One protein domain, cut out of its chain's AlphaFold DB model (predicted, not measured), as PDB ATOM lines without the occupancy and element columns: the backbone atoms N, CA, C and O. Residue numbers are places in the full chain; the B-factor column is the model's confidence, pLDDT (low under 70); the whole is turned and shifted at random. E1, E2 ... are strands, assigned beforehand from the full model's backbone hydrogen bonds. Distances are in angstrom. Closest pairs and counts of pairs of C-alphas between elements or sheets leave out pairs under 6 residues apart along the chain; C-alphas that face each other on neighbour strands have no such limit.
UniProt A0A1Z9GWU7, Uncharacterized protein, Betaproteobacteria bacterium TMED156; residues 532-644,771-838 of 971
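This is residues 532 to 644 and 771 to 838 of the 971 residues of an uncharacterized protein of Betaproteobacteria bacterium TMED156 (UniProt A0A1Z9GWU7). Little regular structure is here: a long two-stranded hairpin, E1 and E2, and a tiny pair, E3 and E4, apart from it, amid looping chain, with residues 771 to 838 passing through the middle and swinging far out. The 181 printed residues hold E1, E2, E3 and E4 in that order, with no named helix; the class is all strand, with 23 residues in named elements. The whole is compact, radius of gyration of the C-alphas 17.9 A, spanning 51 by 46 by 42 A.

Find C-alpha 557 at (173.779, 204.918, 136.787); from there E1, residues 557 to 564, runs 22.2 A. E2, residues 572 to 580, runs 23.9 A. E3 is residues 614 to 616, and E4, residues 625 to 627, ends at (157.525, 208.907, 156.025).

In the hairpin, E1 and E2 are antiparallel at 158 degrees; look at N 559 and O 578, 2.8 A apart. E3 and E4 are parallel at 11 degrees, with N 616 and O 626 2.7 A apart.

Residues 645 to 770 are cut out, leaving 32.5 A between C-alphas 644 and 771. The link E2 to E3 is long, 33 residues. Mean pLDDT of the printed part is 71.0; residues 629 to 644 and 771 to 838 are among those under 70.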
ATOM      1  N   ILE A 532     163.907 195.326 124.016       87.00
ATOM      2  CA  ILE A 532     164.783 194.214 124.412       87.00
ATOM      3  C   ILE A 532     163.886 193.010 124.731       87.00
ATOM      4  O   ILE A 532     162.947 193.137 125.519       87.00
ATOM      5  N   ASN A 533     164.138 191.866 124.094       84.62
ATOM      6  CA  ASN A 533     163.364 190.635 124.264       84.62
ATOM      7  C   ASN A 533     164.250 189.410 124.003       84.62
ATOM      8  O   ASN A 533     164.988 189.400 123.023       84.62
ATOM      9  N   HIS A 534     164.114 188.369 124.824       77.56
ATOM     10  CA  HIS A 534     164.771 187.077 124.628       77.56
ATOM     11  C   HIS A 534     163.699 185.978 124.709       77.56
ATOM     12  O   HIS A 534     163.075 185.841 125.770       77.56
ATOM     13  N   PRO A 535     163.440 185.222 123.622       73.12
ATOM     14  CA  PRO A 535     162.449 184.146 123.621       73.12
ATOM     15  C   PRO A 535     162.846 183.029 124.594       73.12
ATOM     16  O   PRO A 535     164.020 182.885 124.931       73.12
ATOM     17  N   ASP A 536     161.879 182.250 125.070       76.94
ATOM     18  CA  ASP A 536     162.173 181.097 125.923       76.94
ATOM     19  C   ASP A 536     162.686 179.919 125.079       76.94
ATOM     20  O   ASP A 536     162.050 179.526 124.101       76.94
ATOM     21  N   SER A 537     163.833 179.370 125.483       68.75
ATOM     22  CA  SER A 537     164.495 178.213 124.865       68.75
ATOM     23  C   SER A 537     164.622 177.018 125.824       68.75
ATOM     24  O   SER A 537     165.303 176.050 125.496       68.75
ATOM     25  N   GLY A 538     163.977 177.061 126.999       65.25
ATOM     26  CA  GLY A 538     163.827 175.913 127.896       65.25
ATOM     27  C   GLY A 538     165.060 175.563 128.737       65.25
ATOM     28  O   GLY A 538     165.645 174.494 128.573       65.25
ATOM     29  N   GLY A 539     165.422 176.414 129.700       73.44
ATOM     30  CA  GLY A 539     166.455 176.099 130.694       73.44
ATOM     31  C   GLY A 539     166.643 177.192 131.747       73.44
ATOM     32  O   GLY A 539     166.293 178.345 131.520       73.44
ATOM     33  N   ALA A 540     167.216 176.842 132.904       69.19
ATOM     34  CA  ALA A 540     167.709 177.842 133.857       69.19
ATOM     35  C   ALA A 540     168.882 178.614 133.209       69.19
ATOM     36  O   ALA A 540     169.742 177.968 132.604       69.19
ATOM     37  N   PRO A 541     168.946 179.956 133.323       62.59
ATOM     38  CA  PRO A 541     168.793 180.678 134.590       62.59
ATOM     39  C   PRO A 541     167.543 181.576 134.719       62.59
ATOM     40  O   PRO A 541     166.717 181.703 133.828       62.59
ATOM     41  N   ALA A 542     167.456 182.244 135.872       64.00
ATOM     42  CA  ALA A 542     166.396 183.148 136.336       64.00
ATOM     43  C   ALA A 542     166.148 184.435 135.499       64.00
ATOM     44  O   ALA A 542     165.337 185.279 135.884       64.00
ATOM     45  N   MET A 543     166.867 184.643 134.395       67.69
ATOM     46  CA  MET A 543     166.767 185.826 133.535       67.69
ATOM     47  C   MET A 543     167.008 185.424 132.082       67.69
ATOM     48  O   MET A 543     167.970 184.709 131.815       67.69
ATOM     49  N   THR A 544     166.189 185.927 131.154       72.25
ATOM     50  CA  THR A 544     166.439 185.797 129.706       72.25
ATOM     51  C   THR A 544     166.811 187.141 129.078       72.25
ATOM     52  O   THR A 544     167.676 187.188 128.213       72.25
ATOM     53  N   ALA A 545     166.238 188.253 129.551       80.12
ATOM     54  CA  ALA A 545     166.636 189.603 129.150       80.12
ATOM     55  C   ALA A 545     167.138 190.433 130.344       80.12
ATOM     56  O   ALA A 545     166.448 190.560 131.362       80.12
ATOM     57  N   THR A 546     168.310 191.050 130.178       83.19
ATOM     58  CA  THR A 546     168.822 192.129 131.030       83.19
ATOM     59  C   THR A 546     168.982 193.412 130.215       83.19
ATOM     60  O   THR A 546     169.305 193.381 129.028       83.19
ATOM     61  N   MET A 547     168.741 194.564 130.844       87.81
ATOM     62  CA  MET A 547     169.438 195.793 130.456       87.81
ATOM     63  C   MET A 547     170.375 196.153 131.588       87.81
ATOM     64  O   MET A 547     170.016 196.067 132.760       87.81
ATOM     65  N   GLU A 548     171.574 196.558 131.217       89.06
ATOM     66  CA  GLU A 548     172.703 196.556 132.113       89.06
ATOM     67  C   GLU A 548     173.241 197.999 132.264       89.06
ATOM     68  O   GLU A 548     173.492 198.677 131.267       89.06
ATOM     69  N   MET A 549     173.377 198.496 133.507       90.44
ATOM     70  CA  MET A 549     173.960 199.806 133.848       90.44
ATOM     71  C   MET A 549     174.852 199.771 135.112       90.44
ATOM     72  O   MET A 549     174.427 199.252 136.141       90.44
ATOM     73  N   TYR A 550     176.058 200.358 135.045       87.88
ATOM     74  CA  TYR A 550     176.990 200.634 136.165       87.88
ATOM     75  C   TYR A 550     177.500 202.093 136.051       87.88
ATOM     76  O   TYR A 550     177.201 202.790 135.079       87.88
ATOM     77  N   GLY A 551     178.311 202.548 137.013       84.31
ATOM     78  CA  GLY A 551     178.863 203.906 137.074       84.31
ATOM     79  C   GLY A 551     180.355 203.949 137.380       84.31
ATOM     80  O   GLY A 551     180.988 202.929 137.644       84.31
ATOM     81  N   TYR A 552     180.907 205.159 137.360       86.06
ATOM     82  CA  TYR A 552     182.293 205.472 137.718       86.06
ATOM     83  C   TYR A 552     182.315 206.608 138.743       86.06
ATOM     84  O   TYR A 552     181.400 207.421 138.743       86.06
ATOM     85  N   GLU A 553     183.337 206.680 139.601       87.88
ATOM     86  CA  GLU A 553     183.594 207.826 140.508       87.88
ATOM     87  C   GLU A 553     182.442 208.235 141.460       87.88
ATOM     88  O   GLU A 553     182.481 209.321 142.036       87.88
ATOM     89  N   GLY A 554     181.422 207.394 141.643       83.94
ATOM     90  CA  GLY A 554     180.225 207.729 142.420       83.94
ATOM     91  C   GLY A 554     179.143 208.499 141.636       83.94
ATOM     92  O   GLY A 554     178.542 209.451 142.150       83.94
ATOM     93  N   ARG A 555     178.960 208.166 140.347       88.19
ATOM     94  CA  ARG A 555     178.120 208.889 139.370       88.19
ATOM     95  C   ARG A 555     176.898 208.113 138.888       88.19
ATOM     96  O   ARG A 555     176.849 206.890 138.908       88.19
ATOM     97  N   GLY A 556     175.984 208.882 138.288       88.00
ATOM     98  CA  GLY A 556     174.658 208.443 137.885       88.00
ATOM     99  C   GLY A 556     174.579 207.289 136.903       88.00
ATOM    100  O   GLY A 556     174.764 207.452 135.701       88.00
ATOM    101  N   VAL A 557     174.162 206.157 137.449       92.75
ATOM    102  CA  VAL A 557     173.779 204.918 136.787       92.75
ATOM    103  C   VAL A 557     172.266 204.872 136.686       92.75
ATOM    104  O   VAL A 557     171.588 204.583 137.671       92.75
ATOM    105  N   GLY A 558     171.691 205.157 135.525       91.88
ATOM    106  CA  GLY A 558     170.250 205.003 135.430       91.88
ATOM    107  C   GLY A 558     169.553 205.570 134.214       91.88
ATOM    108  O   GLY A 558     170.112 206.232 133.342       91.88
ATOM    109  N   ILE A 559     168.258 205.301 134.245       93.69
ATOM    110  CA  ILE A 559     167.214 205.848 133.396       93.69
ATOM    111  C   ILE A 559     167.188 207.369 133.530       93.69
ATOM    112  O   ILE A 559     167.276 207.884 134.640       93.69
ATOM    113  N   LYS A 560     166.916 208.073 132.431       92.25
ATOM    114  CA  LYS A 560     166.308 209.409 132.446       92.25
ATOM    115  C   LYS A 560     165.106 209.431 131.502       92.25
ATOM    116  O   LYS A 560     165.164 208.845 130.422       92.25
ATOM    117  N   MET A 561     164.024 210.075 131.934       92.44
ATOM    118  CA  MET A 561     162.728 210.177 131.256       92.44
ATOM    119  C   MET A 561     162.263 211.635 131.299       92.44
ATOM    120  O   MET A 561     162.124 212.204 132.383       92.44
ATOM    121  N   ARG A 562     161.999 212.239 130.135       89.31
ATOM    122  CA  ARG A 562     161.481 213.612 130.025       89.31
ATOM    123  C   ARG A 562     160.088 213.600 129.416       89.31
ATOM    124  O   ARG A 562     159.932 213.412 128.217       89.31
ATOM    125  N   ASP A 563     159.094 213.835 130.260       78.56
ATOM    126  CA  ASP A 563     157.661 213.670 129.967       78.56
ATOM    127  C   ASP A 563     157.111 214.676 128.931       78.56
ATOM    128  O   ASP A 563     156.046 214.484 128.357       78.56
ATOM    129  N   SER A 564     157.827 215.780 128.692       82.56
ATOM    130  CA  SER A 564     157.306 216.913 127.917       82.56
ATOM    131  C   SER A 564     158.385 217.714 127.173       82.56
ATOM    132  O   SER A 564     158.118 218.844 126.765       82.56
ATOM    133  N   ALA A 565     159.597 217.174 126.988       85.81
ATOM    134  CA  ALA A 565     160.694 217.908 126.339       85.81
ATOM    135  C   ALA A 565     160.390 218.243 124.867       85.81
ATOM    136  O   ALA A 565     160.612 219.370 124.437       85.81
ATOM    137  N   ASN A 566     159.789 217.299 124.137       85.38
ATOM    138  CA  ASN A 566     159.504 217.419 122.703       85.38
ATOM    139  C   ASN A 566     158.047 217.856 122.418       85.38
ATOM    140  O   ASN A 566     157.524 217.614 121.332       85.38
ATOM    141  N   SER A 567     157.353 218.457 123.395       85.94
ATOM    142  CA  SER A 567     155.963 218.904 123.212       85.94
ATOM    143  C   SER A 567     155.891 220.178 122.368       85.94
ATOM    144  O   SER A 567     156.422 221.219 122.756       85.94
ATOM    145  N   ALA A 568     155.141 220.121 121.265       81.75
ATOM    146  CA  ALA A 568     154.812 221.288 120.442       81.75
ATOM    147  C   ALA A 568     153.933 222.327 121.176       81.75
ATOM    148  O   ALA A 568     153.841 223.473 120.745       81.75
ATOM    149  N   SER A 569     153.301 221.948 122.293       80.38
ATOM    150  CA  SER A 569     152.447 222.816 123.110       80.38
ATOM    151  C   SER A 569     153.140 223.163 124.432       80.38
ATOM    152  O   SER A 569     152.749 222.672 125.491       80.38
ATOM    153  N   GLY A 570     154.181 223.998 124.365       77.31
ATOM    154  CA  GLY A 570     154.904 224.490 125.545       77.31
ATOM    155  C   GLY A 570     155.780 223.427 126.215       77.31
ATOM    156  O   GLY A 570     155.530 223.041 127.355       77.31
ATOM    157  N   GLY A 571     156.802 222.944 125.502       83.44
ATOM    158  CA  GLY A 571     157.750 221.954 126.014       83.44
ATOM    159  C   GLY A 571     158.437 222.345 127.330       83.44
ATOM    160  O   GLY A 571     158.687 223.516 127.612       83.44
ATOM    161  N   SER A 572     158.760 221.340 128.147       84.00
ATOM    162  CA  SER A 572     159.394 221.513 129.460       84.00
ATOM    163  C   SER A 572     160.364 220.369 129.751       84.00
ATOM    164  O   SER A 572     160.008 219.205 129.561       84.00
ATOM    165  N   ASN A 573     161.544 220.682 130.290       87.56
ATOM    166  CA  ASN A 573     162.611 219.707 130.543       87.56
ATOM    167  C   ASN A 573     162.418 218.827 131.796       87.56
ATOM    168  O   ASN A 573     163.349 218.110 132.151       87.56
ATOM    169  N   ARG A 574     161.237 218.847 132.438       90.62
ATOM    170  CA  ARG A 574     160.883 218.031 133.620       90.62
ATOM    171  C   ARG A 574     161.390 216.590 133.473       90.62
ATOM    172  O   ARG A 574     160.934 215.863 132.588       90.62
ATOM    173  N   GLU A 575     162.333 216.192 134.326       94.31
ATOM    174  CA  GLU A 575     163.127 214.966 134.156       94.31
ATOM    175  C   GLU A 575     162.996 214.042 135.371       94.31
ATOM    176  O   GLU A 575     163.381 214.425 136.476       94.31
ATOM    177  N   TRP A 576     162.509 212.817 135.153       94.81
ATOM    178  CA  TRP A 576     162.569 211.725 136.129       94.81
ATOM    179  C   TRP A 576     163.781 210.822 135.839       94.81
ATOM    180  O   TRP A 576     163.998 210.444 134.690       94.81
ATOM    181  N   PHE A 577     164.549 210.430 136.857       94.94
ATOM    182  CA  PHE A 577     165.664 209.458 136.754       94.94
ATOM    183  C   PHE A 577     165.241 208.060 137.276       94.94
ATOM    184  O   PHE A 577     164.182 207.980 137.876       94.94
ATOM    185  N   VAL A 578     165.991 206.962 137.097       95.81
ATOM    186  CA  VAL A 578     165.809 205.660 137.815       95.81
ATOM    187  C   VAL A 578     167.127 204.897 137.901       95.81
ATOM    188  O   VAL A 578     167.660 204.492 136.874       95.81
ATOM    189  N   GLY A 579     167.609 204.626 139.111       94.06
ATOM    190  CA  GLY A 579     168.771 203.789 139.391       94.06
ATOM    191  C   GLY A 579     169.589 204.297 140.580       94.06
ATOM    192  O   GLY A 579     169.085 204.449 141.697       94.06
ATOM    193  N   THR A 580     170.876 204.533 140.336       92.62
ATOM    194  CA  THR A 580     171.877 204.962 141.314       92.62
ATOM    195  C   THR A 580     172.639 206.201 140.819       92.62
ATOM    196  O   THR A 580     173.647 206.060 140.151       92.62
ATOM    197  N   GLY A 581     172.130 207.413 141.090       89.75
ATOM    198  CA  GLY A 581     172.622 208.747 140.653       89.75
ATOM    199  C   GLY A 581     174.006 209.230 141.181       89.75
ATOM    200  O   GLY A 581     174.979 208.526 140.999       89.75
ATOM    201  N   TYR A 582     174.157 210.417 141.803       92.00
ATOM    202  CA  TYR A 582     175.446 210.943 142.367       92.00
ATOM    203  C   TYR A 582     175.632 210.937 143.928       92.00
ATOM    204  O   TYR A 582     174.894 211.622 144.645       92.00
ATOM    205  N   ALA A 583     176.613 210.188 144.463       90.75
ATOM    206  CA  ALA A 583     177.101 210.059 145.861       90.75
ATOM    207  C   ALA A 583     176.225 209.572 147.090       90.75
ATOM    208  O   ALA A 583     176.421 210.095 148.188       90.75
ATOM    209  N   GLN A 584     175.319 208.572 147.017       87.88
ATOM    210  CA  GLN A 584     174.838 207.736 148.169       87.88
ATOM    211  C   GLN A 584     174.678 206.217 147.820       87.88
ATOM    212  O   GLN A 584     175.231 205.770 146.822       87.88
ATOM    213  N   SER A 585     173.953 205.395 148.616       80.19
ATOM    214  CA  SER A 585     173.930 203.906 148.558       80.19
ATOM    215  C   SER A 585     172.529 203.219 148.696       80.19
ATOM    216  O   SER A 585     171.874 203.420 149.717       80.19
ATOM    217  N   GLY A 586     172.026 202.406 147.722       88.12
ATOM    218  CA  GLY A 586     170.602 201.947 147.700       88.12
ATOM    219  C   GLY A 586     169.884 201.632 146.346       88.12
ATOM    220  O   GLY A 586     170.505 201.151 145.417       88.12
ATOM    221  N   PHE A 587     168.586 201.931 146.151       94.25
ATOM    222  CA  PHE A 587     167.949 201.954 144.798       94.25
ATOM    223  C   PHE A 587     166.878 203.037 144.684       94.25
ATOM    224  O   PHE A 587     165.921 202.998 145.451       94.25
ATOM    225  N   ASN A 588     166.982 203.934 143.692       93.56
ATOM    226  CA  ASN A 588     166.183 205.153 143.659       93.56
ATOM    227  C   ASN A 588     165.715 205.628 142.237       93.56
ATOM    228  O   ASN A 588     165.940 204.944 141.247       93.56
ATOM    229  N   ILE A 589     164.996 206.764 142.112       95.88
ATOM    230  CA  ILE A 589     164.308 207.348 140.913       95.88
ATOM    231  C   ILE A 589     164.243 208.871 141.038       95.88
ATOM    232  O   ILE A 589     163.874 209.306 142.102       95.88
ATOM    233  N   GLY A 590     164.495 209.681 140.003       93.62
ATOM    234  CA  GLY A 590     164.562 211.157 140.057       93.62
ATOM    235  C   GLY A 590     163.285 211.934 139.779       93.62
ATOM    236  O   GLY A 590     162.353 211.379 139.218       93.62
ATOM    237  N   TYR A 591     163.281 213.226 140.107       93.88
ATOM    238  CA  TYR A 591     162.437 214.296 139.576       93.88
ATOM    239  C   TYR A 591     163.154 215.630 139.785       93.88
ATOM    240  O   TYR A 591     163.573 215.948 140.896       93.88
ATOM    241  N   SER A 592     163.262 216.408 138.715       92.38
ATOM    242  CA  SER A 592     163.649 217.815 138.751       92.38
ATOM    243  C   SER A 592     162.736 218.591 137.812       92.38
ATOM    244  O   SER A 592     162.607 218.244 136.631       92.38
ATOM    245  N   SER A 593     162.117 219.654 138.327       89.94
ATOM    246  CA  SER A 593     161.248 220.554 137.559       89.94
ATOM    247  C   SER A 593     161.988 221.236 136.396       89.94
ATOM    248  O   SER A 593     161.418 221.427 135.321       89.94
ATOM    249  N   THR A 594     163.277 221.539 136.589       86.81
ATOM    250  CA  THR A 594     164.150 222.215 135.612       86.81
ATOM    251  C   THR A 594     164.783 221.269 134.590       86.81
ATOM    252  O   THR A 594     165.297 221.722 133.569       86.81
ATOM    253  N   GLY A 595     164.793 219.961 134.864       87.19
ATOM    254  CA  GLY A 595     165.539 218.967 134.088       87.19
ATOM    255  C   GLY A 595     167.047 218.935 134.358       87.19
ATOM    256  O   GLY A 595     167.736 218.043 133.867       87.19
ATOM    257  N   SER A 596     167.574 219.867 135.157       89.06
ATOM    258  CA  SER A 596     168.951 219.816 135.652       89.06
ATOM    259  C   SER A 596     169.014 219.050 136.968       89.06
ATOM    260  O   SER A 596     168.050 219.030 137.729       89.06
ATOM    261  N   GLN A 597     170.150 218.408 137.241       92.88
ATOM    262  CA  GLN A 597     170.383 217.666 138.483       92.88
ATOM    263  C   GLN A 597     169.254 216.686 138.852       92.88
ATOM    264  O   GLN A 597     169.052 216.383 140.029       92.88
ATOM    265  N   SER A 598     168.643 216.039 137.843       92.69
ATOM    266  CA  SER A 598     167.958 214.761 138.071       92.69
ATOM    267  C   SER A 598     168.921 213.632 138.490       92.69
ATOM    268  O   SER A 598     168.477 212.501 138.675       92.69
ATOM    269  N   SER A 599     170.202 213.955 138.784       92.94
ATOM    270  CA  SER A 599     171.093 213.089 139.571       92.94
ATOM    271  C   SER A 599     171.816 213.624 140.882       92.94
ATOM    272  O   SER A 599     173.013 213.400 140.964       92.94
ATOM    273  N   TYR A 600     171.208 214.287 141.906       93.44
ATOM    274  CA  TYR A 600     171.785 214.721 143.235       93.44
ATOM    275  C   TYR A 600     170.955 214.474 144.562       93.44
ATOM    276  O   TYR A 600     169.752 214.252 144.581       93.44
ATOM    277  N   THR A 601     171.559 214.500 145.764       90.12
ATOM    278  CA  THR A 601     170.858 214.115 147.036       90.12
ATOM    279  C   THR A 601     169.734 215.054 147.511       90.12
ATOM    280  O   THR A 601     168.931 214.669 148.354       90.12
ATOM    281  N   ALA A 602     169.646 216.285 147.003       88.31
ATOM    282  CA  ALA A 602     168.667 217.267 147.488       88.31
ATOM    283  C   ALA A 602     167.204 216.933 147.132       88.31
ATOM    284  O   ALA A 602     166.289 217.516 147.695       88.31
ATOM    285  N   GLN A 603     166.977 216.028 146.179       91.56
ATOM    286  CA  GLN A 603     165.691 215.879 145.498       91.56
ATOM    287  C   GLN A 603     164.975 214.563 145.812       91.56
ATOM    288  O   GLN A 603     164.191 214.107 144.998       91.56
ATOM    289  N   ASN A 604     165.253 213.863 146.912       91.44
ATOM    290  CA  ASN A 604     164.548 212.605 147.201       91.44
ATOM    291  C   ASN A 604     163.031 212.740 147.080       91.44
ATOM    292  O   ASN A 604     162.486 213.508 147.835       91.44
ATOM    293  N   LYS A 605     162.369 211.985 146.174       91.38
ATOM    294  CA  LYS A 605     160.957 211.554 146.287       91.38
ATOM    295  C   LYS A 605     160.840 210.020 146.563       91.38
ATOM    296  O   LYS A 605     159.798 209.438 146.271       91.38
ATOM    297  N   LEU A 606     161.869 209.357 147.120       93.75
ATOM    298  CA  LEU A 606     161.856 208.077 147.893       93.75
ATOM    299  C   LEU A 606     163.271 207.802 148.462       93.75
ATOM    300  O   LEU A 606     164.108 208.703 148.374       93.75
ATOM    301  N   THR A 607     163.548 206.615 149.027       92.75
ATOM    302  CA  THR A 607     164.887 206.009 149.282       92.75
ATOM    303  C   THR A 607     164.722 204.503 149.558       92.75
ATOM    304  O   THR A 607     163.908 204.209 150.424       92.75
ATOM    305  N   ILE A 608     165.476 203.559 148.962       95.38
ATOM    306  CA  ILE A 608     165.930 202.372 149.741       95.38
ATOM    307  C   ILE A 608     167.387 202.621 150.074       95.38
ATOM    308  O   ILE A 608     168.133 202.963 149.166       95.38
ATOM    309  N   THR A 609     167.822 202.405 151.311       92.62
ATOM    310  CA  THR A 609     169.258 202.278 151.613       92.62
ATOM    311  C   THR A 609     169.736 200.841 151.387       92.62
ATOM    312  O   THR A 609     168.935 199.908 151.309       92.62
ATOM    313  N   THR A 610     171.049 200.604 151.367       92.62
ATOM    314  CA  THR A 610     171.606 199.231 151.340       92.62
ATOM    315  C   THR A 610     171.225 198.374 152.550       92.62
ATOM    316  O   THR A 610     171.297 197.152 152.479       92.62
ATOM    317  N   ALA A 611     170.783 198.999 153.645       91.94
ATOM    318  CA  ALA A 611     170.244 198.329 154.826       91.94
ATOM    319  C   ALA A 611     168.733 198.019 154.720       91.94
ATOM    320  O   ALA A 611     168.129 197.587 155.700       91.94
ATOM    321  N   GLY A 612     168.106 198.261 153.562       90.50
ATOM    322  CA  GLY A 612     166.679 198.017 153.333       90.50
ATOM    323  C   GLY A 612     165.745 199.056 153.962       90.50
ATOM    324  O   GLY A 612     164.550 198.798 154.071       90.50
ATOM    325  N   LEU A 613     166.263 200.213 154.398       91.62
ATOM    326  CA  LEU A 613     165.442 201.272 154.993       91.62
ATOM    327  C   LEU A 613     164.728 202.062 153.893       91.62
ATOM    328  O   LEU A 613     165.389 202.645 153.032       91.62
ATOM    329  N   VAL A 614     163.397 202.092 153.942       93.94
ATOM    330  CA  VAL A 614     162.538 202.763 152.964       93.94
ATOM    331  C   VAL A 614     162.203 204.178 153.434       93.94
ATOM    332  O   VAL A 614     161.458 204.365 154.390       93.94
ATOM    333  N   GLY A 615     162.731 205.195 152.760       89.94
ATOM    334  CA  GLY A 615     162.415 206.596 153.032       89.94
ATOM    335  C   GLY A 615     161.279 207.116 152.165       89.94
ATOM    336  O   GLY A 615     161.376 207.103 150.941       89.94
ATOM    337  N   ILE A 616     160.240 207.672 152.781       88.62
ATOM    338  CA  ILE A 616     159.224 208.537 152.175       88.62
ATOM    339  C   ILE A 616     159.373 209.965 152.769       88.62
ATOM    340  O   ILE A 616     159.796 210.106 153.903       88.62
ATOM    341  N   ALA A 617     159.117 211.033 152.014       85.12
ATOM    342  CA  ALA A 617     159.606 212.411 152.143       85.12
ATOM    343  C   ALA A 617     161.056 212.674 152.639       85.12
ATOM    344  O   ALA A 617     161.416 213.832 152.816       85.12
ATOM    345  N   THR A 618     161.914 211.654 152.774       84.50
ATOM    346  CA  THR A 618     163.300 211.753 153.269       84.50
ATOM    347  C   THR A 618     164.342 211.045 152.387       84.50
ATOM    348  O   THR A 618     164.053 210.040 151.727       84.50
ATOM    349  N   SER A 619     165.574 211.562 152.423       84.62
ATOM    350  CA  SER A 619     166.802 210.957 151.882       84.62
ATOM    351  C   SER A 619     167.583 210.114 152.897       84.62
ATOM    352  O   SER A 619     168.482 209.364 152.524       84.62
ATOM    353  N   ASN A 620     167.243 210.231 154.181       86.62
ATOM    354  CA  ASN A 620     167.928 209.582 155.296       86.62
ATOM    355  C   ASN A 620     166.882 209.001 156.270       86.62
ATOM    356  O   ASN A 620     166.599 209.621 157.299       86.62
ATOM    357  N   PRO A 621     166.247 207.862 155.927       87.44
ATOM    358  CA  PRO A 621     165.232 207.230 156.768       87.44
ATOM    359  C   PRO A 621     165.812 206.718 158.092       87.44
ATOM    360  O   PRO A 621     166.762 205.937 158.105       87.44
ATOM    361  N   GLY A 622     165.201 207.110 159.212       81.31
ATOM    362  CA  GLY A 622     165.551 206.623 160.552       81.31
ATOM    363  C   GLY A 622     164.950 205.255 160.906       81.31
ATOM    364  O   GLY A 622     165.302 204.675 161.933       81.31
ATOM    365  N   TYR A 623     164.047 204.734 160.070       82.56
ATOM    366  CA  TYR A 623     163.274 203.512 160.303       82.56
ATOM    367  C   TYR A 623     163.168 202.656 159.030       82.56
ATOM    368  O   TYR A 623     163.452 203.124 157.932       82.56
ATOM    369  N   LEU A 624     162.726 201.397 159.171       82.19
ATOM    370  CA  LEU A 624     162.489 200.477 158.038       82.19
ATOM    371  C   LEU A 624     161.517 201.046 156.997       82.19
ATOM    372  O   LEU A 624     161.673 200.776 155.812       82.19
ATOM    373  N   LEU A 625     160.538 201.826 157.452       85.44
ATOM    374  CA  LEU A 625     159.695 202.686 156.638       85.44
ATOM    375  C   LEU A 625     159.567 204.017 157.383       85.44
ATOM    376  O   LEU A 625     158.902 204.085 158.416       85.44
ATOM    377  N   ASP A 626     160.249 205.042 156.889       83.00
ATOM    378  CA  ASP A 626     160.150 206.418 157.373       83.00
ATOM    379  C   ASP A 626     159.279 207.220 156.401       83.00
ATOM    380  O   ASP A 626     159.312 206.949 155.203       83.00
ATOM    381  N   ILE A 627     158.457 208.156 156.880       84.12
ATOM    382  CA  ILE A 627     157.525 208.907 156.025       84.12
ATOM    383  C   ILE A 627     157.427 210.352 156.508       84.12
ATOM    384  O   ILE A 627     156.931 210.619 157.602       84.12
ATOM    385  N   GLY A 628     157.867 211.285 155.670       73.75
ATOM    386  CA  GLY A 628     157.998 212.700 156.004       73.75
ATOM    387  C   GLY A 628     159.458 213.157 155.946       73.75
ATOM    388  O   GLY A 628     160.389 212.363 156.018       73.75
ATOM    389  N   SER A 629     159.651 214.466 155.869       66.00
ATOM    390  CA  SER A 629     160.817 215.153 156.426       66.00
ATOM    391  C   SER A 629     160.338 216.051 157.569       66.00
ATOM    392  O   SER A 629     159.137 216.241 157.755       66.00
ATOM    393  N   SER A 630     161.255 216.694 158.289       57.75
ATOM    394  CA  SER A 630     160.909 217.766 159.234       57.75
ATOM    395  C   SER A 630     160.344 219.038 158.578       57.75
ATOM    396  O   SER A 630     159.826 219.887 159.297       57.75
ATOM    397  N   ALA A 631     160.427 219.171 157.249       55.56
ATOM    398  CA  ALA A 631     159.764 220.213 156.455       55.56
ATOM    399  C   ALA A 631     158.479 219.702 155.762       55.56
ATOM    400  O   ALA A 631     157.689 220.484 155.245       55.56
ATOM    401  N   SER A 632     158.219 218.391 155.810       59.84
ATOM    402  CA  SER A 632     156.953 217.794 155.394       59.84
ATOM    403  C   SER A 632     155.879 218.059 156.441       59.84
ATOM    404  O   SER A 632     155.538 217.213 157.266       59.84
ATOM    405  N   THR A 633     155.254 219.216 156.315       57.66
ATOM    406  CA  THR A 633     153.921 219.533 156.851       57.66
ATOM    407  C   THR A 633     152.828 218.580 156.353       57.66
ATOM    408  O   THR A 633     151.716 218.596 156.879       57.66
ATOM    409  N   THR A 634     153.138 217.703 155.389       61.22
ATOM    410  CA  THR A 634     152.211 216.729 154.820       61.22
ATOM    411  C   THR A 634     151.858 215.673 155.849       61.22
ATOM    412  O   THR A 634     152.627 214.750 156.113       61.22
ATOM    413  N   SER A 635     150.655 215.781 156.417       61.94
ATOM    414  CA  SER A 635     150.141 214.756 157.324       61.94
ATOM    415  C   SER A 635     150.020 213.452 156.552       61.94
ATOM    416  O   SER A 635     149.189 213.334 155.652       61.94
ATOM    417  N   ASN A 636     150.863 212.487 156.903       66.69
ATOM    418  CA  ASN A 636     151.113 211.339 156.051       66.69
ATOM    419  C   ASN A 636     149.863 210.526 155.706       66.69
ATOM    420  O   ASN A 636     149.044 210.202 156.582       66.69
ATOM    421  N   ILE A 637     149.855 210.133 154.426       64.69
ATOM    422  CA  ILE A 637     149.022 209.133 153.639       64.69
ATOM    423  C   ILE A 637     149.109 206.122 153.885       64.69
ATOM    424  O   ILE A 637     149.507 205.267 153.059       64.69
ATOM    425  N   PHE A 638     148.626 205.326 154.902       69.19
ATOM    426  CA  PHE A 638     147.771 204.145 154.754       69.19
ATOM    427  C   PHE A 638     146.308 204.629 154.670       69.19
ATOM    428  O   PHE A 638     145.732 205.071 155.669       69.19
ATOM    429  N   ARG A 639     145.749 204.646 153.452       62.19
ATOM    430  CA  ARG A 639     144.298 204.678 153.186       62.19
ATOM    431  C   ARG A 639     143.845 203.222 152.938       62.19
ATOM    432  O   ARG A 639     144.695 202.386 152.641       62.19
ATOM    433  N   GLY A 640     142.547 202.930 153.048       57.22
ATOM    434  CA  GLY A 640     141.971 201.682 152.530       57.22
ATOM    435  C   GLY A 640     140.467 201.786 152.245       57.22
ATOM    436  O   GLY A 640     139.733 202.299 153.092       57.22
ATOM    437  N   THR A 641     140.012 201.320 151.075       54.41
ATOM    438  CA  THR A 641     138.597 201.033 150.751       54.41
ATOM    439  C   THR A 641     138.500 199.600 150.262       54.41
ATOM    440  O   THR A 641     138.993 199.240 149.196       54.41
ATOM    441  N   VAL A 642     137.746 198.813 151.015       57.28
ATOM    442  CA  VAL A 642     137.424 197.419 150.732       57.28
ATOM    443  C   VAL A 642     135.938 197.196 151.002       57.28
ATOM    444  O   VAL A 642     135.362 197.817 151.892       57.28
ATOM    445  N   ASN A 643     135.308 196.279 150.267       45.78
ATOM    446  CA  ASN A 643     133.922 195.849 150.520       45.78
ATOM    447  C   ASN A 643     133.848 194.811 151.669       45.78
ATOM    448  O   ASN A 643     133.121 193.824 151.575       45.78
ATOM    449  N   GLY A 644     134.657 194.993 152.717       52.22
ATOM    450  CA  GLY A 644     134.887 194.049 153.815       52.22
ATOM    451  C   GLY A 644     135.844 194.631 154.862       52.22
ATOM    452  O   GLY A 644     136.039 195.843 154.906       52.22
ATOM    453  N   TYR A 771     152.748 222.656 153.364       47.88
ATOM    454  CA  TYR A 771     151.581 221.865 152.925       47.88
ATOM    455  C   TYR A 771     151.308 220.469 153.543       47.88
ATOM    456  O   TYR A 771     152.178 219.601 153.528       47.88
ATOM    457  N   ASN A 772     150.003 220.211 153.794       45.16
ATOM    458  CA  ASN A 772     149.163 219.006 153.490       45.16
ATOM    459  C   ASN A 772     148.503 218.216 154.658       45.16
ATOM    460  O   ASN A 772     149.030 218.082 155.759       45.16
ATOM    461  N   PHE A 773     147.338 217.592 154.383       41.12
ATOM    462  CA  PHE A 773     146.589 216.737 155.330       41.12
ATOM    463  C   PHE A 773     145.932 215.471 154.707       41.12
ATOM    464  O   PHE A 773     145.739 215.365 153.497       41.12
ATOM    465  N   LYS A 774     145.536 214.517 155.568       44.25
ATOM    466  CA  LYS A 774     144.922 213.200 155.300       44.25
ATOM    467  C   LYS A 774     143.482 213.209 154.723       44.25
ATOM    468  O   LYS A 774     142.599 212.545 155.263       44.25
ATOM    469  N   ALA A 775     143.208 213.917 153.628       42.19
ATOM    470  CA  ALA A 775     141.850 214.030 153.060       42.19
ATOM    471  C   ALA A 775     141.404 212.799 152.226       42.19
ATOM    472  O   ALA A 775     141.553 212.774 151.003       42.19
ATOM    473  N   MET A 776     140.876 211.761 152.885       42.81
ATOM    474  CA  MET A 776     140.325 210.552 152.243       42.81
ATOM    475  C   MET A 776     138.964 210.816 151.576       42.81
ATOM    476  O   MET A 776     138.111 211.469 152.171       42.81
ATOM    477  N   ALA A 777     138.737 210.266 150.380       41.41
ATOM    478  CA  ALA A 777     137.451 210.304 149.679       41.41
ATOM    479  C   ALA A 777     137.249 209.009 148.871       41.41
ATOM    480  O   ALA A 777     138.202 208.547 148.251       41.41
ATOM    481  N   GLY A 778     136.028 208.455 148.894       48.62
ATOM    482  CA  GLY A 778     135.564 207.359 148.027       48.62
ATOM    483  C   GLY A 778     136.312 206.024 148.156       48.62
ATOM    484  O   GLY A 778     135.963 205.156 148.954       48.62
ATOM    485  N   ASP A 779     137.307 205.859 147.299       46.03
ATOM    486  CA  ASP A 779     137.994 204.632 146.908       46.03
ATOM    487  C   ASP A 779     139.438 204.623 147.441       46.03
ATOM    488  O   ASP A 779     140.440 204.678 146.735       46.03
ATOM    489  N   ALA A 780     139.521 204.555 148.766       45.44
ATOM    490  CA  ALA A 780     140.713 204.681 149.582       45.44
ATOM    491  C   ALA A 780     141.786 203.573 149.444       45.44
ATOM    492  O   ALA A 780     142.792 203.670 150.131       45.44
ATOM    493  N   ASP A 781     141.696 202.602 148.532       49.56
ATOM    494  CA  ASP A 781     142.852 201.736 148.187       49.56
ATOM    495  C   ASP A 781     143.852 202.438 147.232       49.56
ATOM    496  O   ASP A 781     144.687 201.822 146.570       49.56
ATOM    497  N   SER A 782     143.787 203.771 147.163       44.44
ATOM    498  CA  SER A 782     144.824 204.637 146.605       44.44
ATOM    499  C   SER A 782     145.067 205.857 147.492       44.44
ATOM    500  O   SER A 782     144.149 206.516 147.984       44.44
ATOM    501  N   TRP A 783     146.344 206.166 147.693       42.81
ATOM    502  CA  TRP A 783     146.853 207.218 148.573       42.81
ATOM    503  C   TRP A 783     147.933 208.006 147.841       42.81
ATOM    504  O   TRP A 783     148.569 207.528 146.905       42.81
ATOM    505  N   PHE A 784     148.150 209.225 148.306       49.00
ATOM    506  CA  PHE A 784     149.147 210.142 147.785       49.00
ATOM    507  C   PHE A 784     149.656 210.989 148.947       49.00
ATOM    508  O   PHE A 784     148.873 211.307 149.833       49.00
ATOM    509  N   GLY A 785     150.928 211.372 148.954       52.28
ATOM    510  CA  GLY A 785     151.525 212.143 150.043       52.28
ATOM    511  C   GLY A 785     152.893 212.690 149.670       52.28
ATOM    512  O   GLY A 785     153.871 212.309 150.292       52.28
ATOM    513  N   VAL A 786     152.946 213.538 148.637       53.50
ATOM    514  CA  VAL A 786     154.139 214.326 148.286       53.50
ATOM    515  C   VAL A 786     154.320 215.418 149.346       53.50
ATOM    516  O   VAL A 786     153.361 216.119 149.672       53.50
ATOM    517  N   TYR A 787     155.544 215.572 149.842       47.41
ATOM    518  CA  TYR A 787     156.072 216.878 150.259       47.41
ATOM    519  C   TYR A 787     156.891 217.415 149.064       47.41
ATOM    520  O   TYR A 787     157.154 216.672 148.116       47.41
ATOM    521  N   ASP A 788     157.248 218.693 149.050       51.81
ATOM    522  CA  ASP A 788     158.056 219.307 147.996       51.81
ATOM    523  C   ASP A 788     159.135 220.189 148.627       51.81
ATOM    524  O   ASP A 788     158.836 221.069 149.430       51.81
ATOM    525  N   ASP A 789     160.391 219.966 148.241       43.91
ATOM    526  CA  ASP A 789     161.466 220.937 148.449       43.91
ATOM    527  C   ASP A 789     161.420 222.053 147.373       43.91
ATOM    528  O   ASP A 789     160.504 222.113 146.553       43.91
ATOM    529  N   ALA A 790     162.424 222.935 147.328       51.50
ATOM    530  CA  ALA A 790     162.461 224.075 146.405       51.50
ATOM    531  C   ALA A 790     162.936 223.770 144.959       51.50
ATOM    532  O   ALA A 790     163.110 224.701 144.174       51.50
ATOM    533  N   ASN A 791     163.104 222.501 144.564       48.03
ATOM    534  CA  ASN A 791     162.928 222.085 143.156       48.03
ATOM    535  C   ASN A 791     161.793 221.051 143.000       48.03
ATOM    536  O   ASN A 791     161.713 220.316 142.011       48.03
ATOM    537  N   ASN A 792     160.866 221.082 143.960       49.94
ATOM    538  CA  ASN A 792     159.654 220.290 144.053       49.94
ATOM    539  C   ASN A 792     159.926 218.793 144.113       49.94
ATOM    540  O   ASN A 792     159.417 218.053 143.267       49.94
ATOM    541  N   SER A 793     160.689 218.343 145.118       52.91
ATOM    542  CA  SER A 793     160.862 216.915 145.376       52.91
ATOM    543  C   SER A 793     160.849 216.459 146.842       52.91
ATOM    544  O   SER A 793     161.871 216.513 147.518       52.91
ATOM    545  N   ALA A 794     159.713 215.876 147.275       47.47
ATOM    546  CA  ALA A 794     159.649 214.859 148.334       47.47
ATOM    547  C   ALA A 794     158.615 213.709 148.185       47.47
ATOM    548  O   ALA A 794     157.640 213.751 147.452       47.47
ATOM    549  N   ASN A 795     158.875 212.600 148.865       54.31
ATOM    550  CA  ASN A 795     158.529 211.239 148.438       54.31
ATOM    551  C   ASN A 795     157.074 210.766 148.518       54.31
ATOM    552  O   ASN A 795     156.359 211.184 149.414       54.31
ATOM    553  N   ILE A 796     156.706 209.756 147.699       52.81
ATOM    554  CA  ILE A 796     155.451 208.977 147.841       52.81
ATOM    555  C   ILE A 796     155.598 207.493 147.452       52.81
ATOM    556  O   ILE A 796     155.970 207.203 146.319       52.81
ATOM    557  N   ILE A 797     155.157 206.577 148.325       53.25
ATOM    558  CA  ILE A 797     154.629 205.237 147.963       53.25
ATOM    559  C   ILE A 797     153.110 205.254 148.234       53.25
ATOM    560  O   ILE A 797     152.693 205.922 149.182       53.25
ATOM    561  N   VAL A 798     152.301 204.485 147.489       55.69
ATOM    562  CA  VAL A 798     151.391 203.490 148.108       55.69
ATOM    563  C   VAL A 798     151.026 202.359 147.143       55.69
ATOM    564  O   VAL A 798     150.626 202.596 146.008       55.69
ATOM    565  N   THR A 799     151.072 201.159 147.723       53.34
ATOM    566  CA  THR A 799     150.564 199.854 147.283       53.34
ATOM    567  C   THR A 799     149.125 199.812 146.766       53.34
ATOM    568  O   THR A 799     148.224 200.388 147.371       53.34
ATOM    569  N   ARG A 800     148.885 198.930 145.788       48.31
ATOM    570  CA  ARG A 800     147.556 198.370 145.471       48.31
ATOM    571  C   ARG A 800     147.287 197.048 146.209       48.31
ATOM    572  O   ARG A 800     148.202 196.393 146.706       48.31
ATOM    573  N   SER A 801     146.025 196.623 146.206       54.72
ATOM    574  CA  SER A 801     145.455 195.525 147.009       54.72
ATOM    575  C   SER A 801     145.929 194.088 146.726       54.72
ATOM    576  O   SER A 801     145.523 193.174 147.440       54.72
ATOM    577  N   ASN A 802     146.784 193.840 145.726       52.53
ATOM    578  CA  ASN A 802     147.227 192.489 145.336       52.53
ATOM    579  C   ASN A 802     148.674 192.145 145.753       52.53
ATOM    580  O   ASN A 802     149.334 191.338 145.101       52.53
ATOM    581  N   ALA A 803     149.145 192.733 146.857       47.84
ATOM    582  CA  ALA A 803     150.385 192.381 147.565       47.84
ATOM    583  C   ALA A 803     151.716 192.543 146.793       47.84
ATOM    584  O   ALA A 803     152.739 192.019 147.233       47.84
ATOM    585  N   VAL A 804     151.746 193.309 145.693       48.78
ATOM    586  CA  VAL A 804     152.992 193.639 144.974       48.78
ATOM    587  C   VAL A 804     153.104 195.139 144.693       48.78
ATOM    588  O   VAL A 804     152.769 195.610 143.612       48.78
ATOM    589  N   GLU A 805     153.695 195.877 145.635       52.31
ATOM    590  CA  GLU A 805     154.566 197.003 145.273       52.31
ATOM    591  C   GLU A 805     155.916 196.844 145.965       52.31
ATOM    592  O   GLU A 805     156.127 197.255 147.104       52.31
ATOM    593  N   SER A 806     156.854 196.240 145.236       48.25
ATOM    594  CA  SER A 806     158.255 196.070 145.624       48.25
ATOM    595  C   SER A 806     159.038 197.378 145.471       48.25
ATOM    596  O   SER A 806     160.086 197.392 144.832       48.25
ATOM    597  N   PHE A 807     158.499 198.466 146.035       53.94
ATOM    598  CA  PHE A 807     159.098 199.796 146.058       53.94
ATOM    599  C   PHE A 807     159.313 200.402 144.644       53.94
ATOM    600  O   PHE A 807     160.290 200.133 143.948       53.94
ATOM    601  N   LYS A 808     158.402 201.286 144.205       51.50
ATOM    602  CA  LYS A 808     158.682 202.211 143.094       51.50
ATOM    603  C   LYS A 808     159.071 203.556 143.679       51.50
ATOM    604  O   LYS A 808     158.214 204.327 144.096       51.50
ATOM    605  N   HIS A 809     160.358 203.851 143.646       54.91
ATOM    606  CA  HIS A 809     160.857 205.171 143.988       54.91
ATOM    607  C   HIS A 809     160.252 206.269 143.078       54.91
ATOM    608  O   HIS A 809     159.777 206.010 141.971       54.91
ATOM    609  N   VAL A 810     160.300 207.525 143.508       49.41
ATOM    610  CA  VAL A 810     160.097 208.708 142.656       49.41
ATOM    611  C   VAL A 810     161.135 209.782 143.035       49.41
ATOM    612  O   VAL A 810     161.711 209.707 144.106       49.41
ATOM    613  N   GLY A 811     161.455 210.796 142.236       54.44
ATOM    614  CA  GLY A 811     162.176 211.966 142.782       54.44
ATOM    615  C   GLY A 811     163.669 211.997 143.111       54.44
ATOM    616  O   GLY A 811     164.287 212.922 142.618       54.44
ATOM    617  N   HIS A 812     164.275 211.117 143.935       45.09
ATOM    618  CA  HIS A 812     165.720 211.269 144.230       45.09
ATOM    619  C   HIS A 812     166.652 211.169 143.064       45.09
ATOM    620  O   HIS A 812     166.546 210.333 142.171       45.09
ATOM    621  N   THR A 813     167.653 212.019 143.185       47.53
ATOM    622  CA  THR A 813     168.579 212.206 142.127       47.53
ATOM    623  C   THR A 813     169.980 211.678 142.523       47.53
ATOM    624  O   THR A 813     170.686 211.193 141.660       47.53
ATOM    625  N   GLY A 814     170.441 211.656 143.780       52.22
ATOM    626  CA  GLY A 814     171.845 211.286 144.103       52.22
ATOM    627  C   GLY A 814     172.192 209.794 143.922       52.22
ATOM    628  O   GLY A 814     171.466 209.077 143.256       52.22
ATOM    629  N   GLU A 815     173.334 209.283 144.392       51.34
ATOM    630  CA  GLU A 815     173.711 207.889 144.070       51.34
ATOM    631  C   GLU A 815     173.009 206.946 145.001       51.34
ATOM    632  O   GLU A 815     172.460 207.326 146.035       51.34
ATOM    633  N   THR A 816     173.028 205.701 144.580       52.38
ATOM    634  CA  THR A 816     172.525 204.607 145.359       52.38
ATOM    635  C   THR A 816     173.377 203.349 145.120       52.38
ATOM    636  O   THR A 816     172.868 202.282 144.842       52.38
ATOM    637  N   ILE A 817     174.704 203.443 145.279       55.78
ATOM    638  CA  ILE A 817     175.656 202.313 145.374       55.78
ATOM    639  C   ILE A 817     175.078 201.147 146.214       55.78
ATOM    640  O   ILE A 817     175.030 201.244 147.442       55.78
ATOM    641  N   ILE A 818     174.691 200.011 145.617       63.94
ATOM    642  CA  ILE A 818     174.376 198.802 146.407       63.94
ATOM    643  C   ILE A 818     175.670 198.063 146.749       63.94
ATOM    644  O   ILE A 818     176.086 197.134 146.059       63.94
ATOM    645  N   ASN A 819     176.320 198.494 147.831       53.03
ATOM    646  CA  ASN A 819     177.549 197.882 148.336       53.03
ATOM    647  C   ASN A 819     177.308 196.443 148.835       53.03
ATOM    648  O   ASN A 819     176.875 196.237 149.969       53.03
ATOM    649  N   ALA A 820     177.656 195.454 148.007       58.31
ATOM    650  CA  ALA A 820     177.727 194.036 148.363       58.31
ATOM    651  C   ALA A 820     179.201 193.585 148.392       58.31
ATOM    652  O   ALA A 820     179.868 193.555 147.363       58.31
ATOM    653  N   THR A 821     179.723 193.247 149.574       47.12
ATOM    654  CA  THR A 821     181.179 193.178 149.830       47.12
ATOM    655  C   THR A 821     181.836 191.805 149.644       47.12
ATOM    656  O   THR A 821     183.043 191.693 149.851       47.12
ATOM    657  N   SER A 822     181.089 190.757 149.273       51.62
ATOM    658  CA  SER A 822     181.639 189.389 149.169       51.62
ATOM    659  C   SER A 822     181.002 188.472 148.117       51.62
ATOM    660  O   SER A 822     181.702 187.614 147.586       51.62
ATOM    661  N   THR A 823     179.711 188.623 147.796       53.59
ATOM    662  CA  THR A 823     178.980 187.700 146.892       53.59
ATOM    663  C   THR A 823     178.285 188.371 145.702       53.59
ATOM    664  O   THR A 823     177.665 187.681 144.898       53.59
ATOM    665  N   GLY A 824     178.370 189.699 145.577       57.44
ATOM    666  CA  GLY A 824     177.637 190.465 144.563       57.44
ATOM    667  C   GLY A 824     176.124 190.567 144.819       57.44
ATOM    668  O   GLY A 824     175.594 190.026 145.792       57.44
ATOM    669  N   LEU A 825     175.432 191.302 143.943       64.56
ATOM    670  CA  LEU A 825     173.982 191.506 143.984       64.56
ATOM    671  C   LEU A 825     173.274 190.435 143.139       64.56
ATOM    672  O   LEU A 825     173.266 190.515 141.913       64.56
ATOM    673  N   GLN A 826     172.670 189.439 143.789       60.59
ATOM    674  CA  GLN A 826     171.886 188.404 143.111       60.59
ATOM    675  C   GLN A 826     170.414 188.825 142.990       60.59
ATOM    676  O   GLN A 826     169.756 189.060 144.002       60.59
ATOM    677  N   VAL A 827     169.877 188.845 141.766       64.38
ATOM    678  CA  VAL A 827     168.447 189.084 141.510       64.38
ATOM    679  C   VAL A 827     167.843 187.865 140.810       64.38
ATOM    680  O   VAL A 827     168.112 187.609 139.639       64.38
ATOM    681  N   ASN A 828     167.034 187.093 141.539       55.22
ATOM    682  CA  ASN A 828     166.346 185.914 141.008       55.22
ATOM    683  C   ASN A 828     164.910 186.282 140.607       55.22
ATOM    684  O   ASN A 828     164.102 186.615 141.471       55.22
ATOM    685  N   SER A 829     164.579 186.161 139.321       53.56
ATOM    686  CA  SER A 829     163.198 186.134 138.825       53.56
ATOM    687  C   SER A 829     162.821 184.709 138.412       53.56
ATOM    688  O   SER A 829     163.672 183.924 138.006       53.56
ATOM    689  N   THR A 830     161.542 184.349 138.503       50.66
ATOM    690  CA  THR A 830     161.014 183.112 137.897       50.66
ATOM    691  C   THR A 830     160.325 183.373 136.555       50.66
ATOM    692  O   THR A 830     159.706 182.467 136.008       50.66
ATOM    693  N   SER A 831     160.422 184.605 136.037       52.84
ATOM    694  CA  SER A 831     159.740 185.061 134.822       52.84
ATOM    695  C   SER A 831     160.628 186.021 134.015       52.84
ATOM    696  O   SER A 831     160.440 187.237 134.042       52.84
ATOM    697  N   ASN A 832     161.598 185.451 133.296       49.78
ATOM    698  CA  ASN A 832     162.334 185.971 132.126       49.78
ATOM    699  C   ASN A 832     163.077 187.329 132.207       49.78
ATOM    700  O   ASN A 832     163.866 187.650 131.320       49.78
ATOM    701  N   SER A 833     162.942 188.129 133.259       53.59
ATOM    702  CA  SER A 833     163.773 189.324 133.483       53.59
ATOM    703  C   SER A 833     163.891 189.625 134.975       53.59
ATOM    704  O   SER A 833     162.891 189.542 135.690       53.59
ATOM    705  N   ALA A 834     165.083 190.016 135.438       59.41
ATOM    706  CA  ALA A 834     165.284 190.509 136.807       59.41
ATOM    707  C   ALA A 834     166.106 191.812 136.909       59.41
ATOM    708  O   ALA A 834     166.077 192.450 137.956       59.41
ATOM    709  N   VAL A 835     166.764 192.271 135.832       65.94
ATOM    710  CA  VAL A 835     167.419 193.595 135.780       65.94
ATOM    711  C   VAL A 835     166.990 194.336 134.510       65.94
ATOM    712  O   VAL A 835     167.268 193.899 133.396       65.94
ATOM    713  N   LYS A 836     166.273 195.455 134.670       59.84
ATOM    714  CA  LYS A 836     165.715 196.262 133.573       59.84
ATOM    715  C   LYS A 836     165.841 197.744 133.904       59.84
ATOM    716  O   LYS A 836     165.334 198.183 134.931       59.84
ATOM    717  N   ILE A 837     166.485 198.509 133.023       62.22
ATOM    718  CA  ILE A 837     166.931 199.877 133.328       62.22
ATOM    719  C   ILE A 837     166.611 200.819 132.148       62.22
ATOM    720  O   ILE A 837     167.473 201.406 131.515       62.22
ATOM    721  N   THR A 838     165.326 200.940 131.816       52.62
ATOM    722  CA  THR A 838     164.781 201.665 130.650       52.62
ATOM    723  C   THR A 838     164.941 203.198 130.653       52.62
ATOM    724  O   THR A 838     163.969 203.908 130.907       52.62
TER     725      THR A 838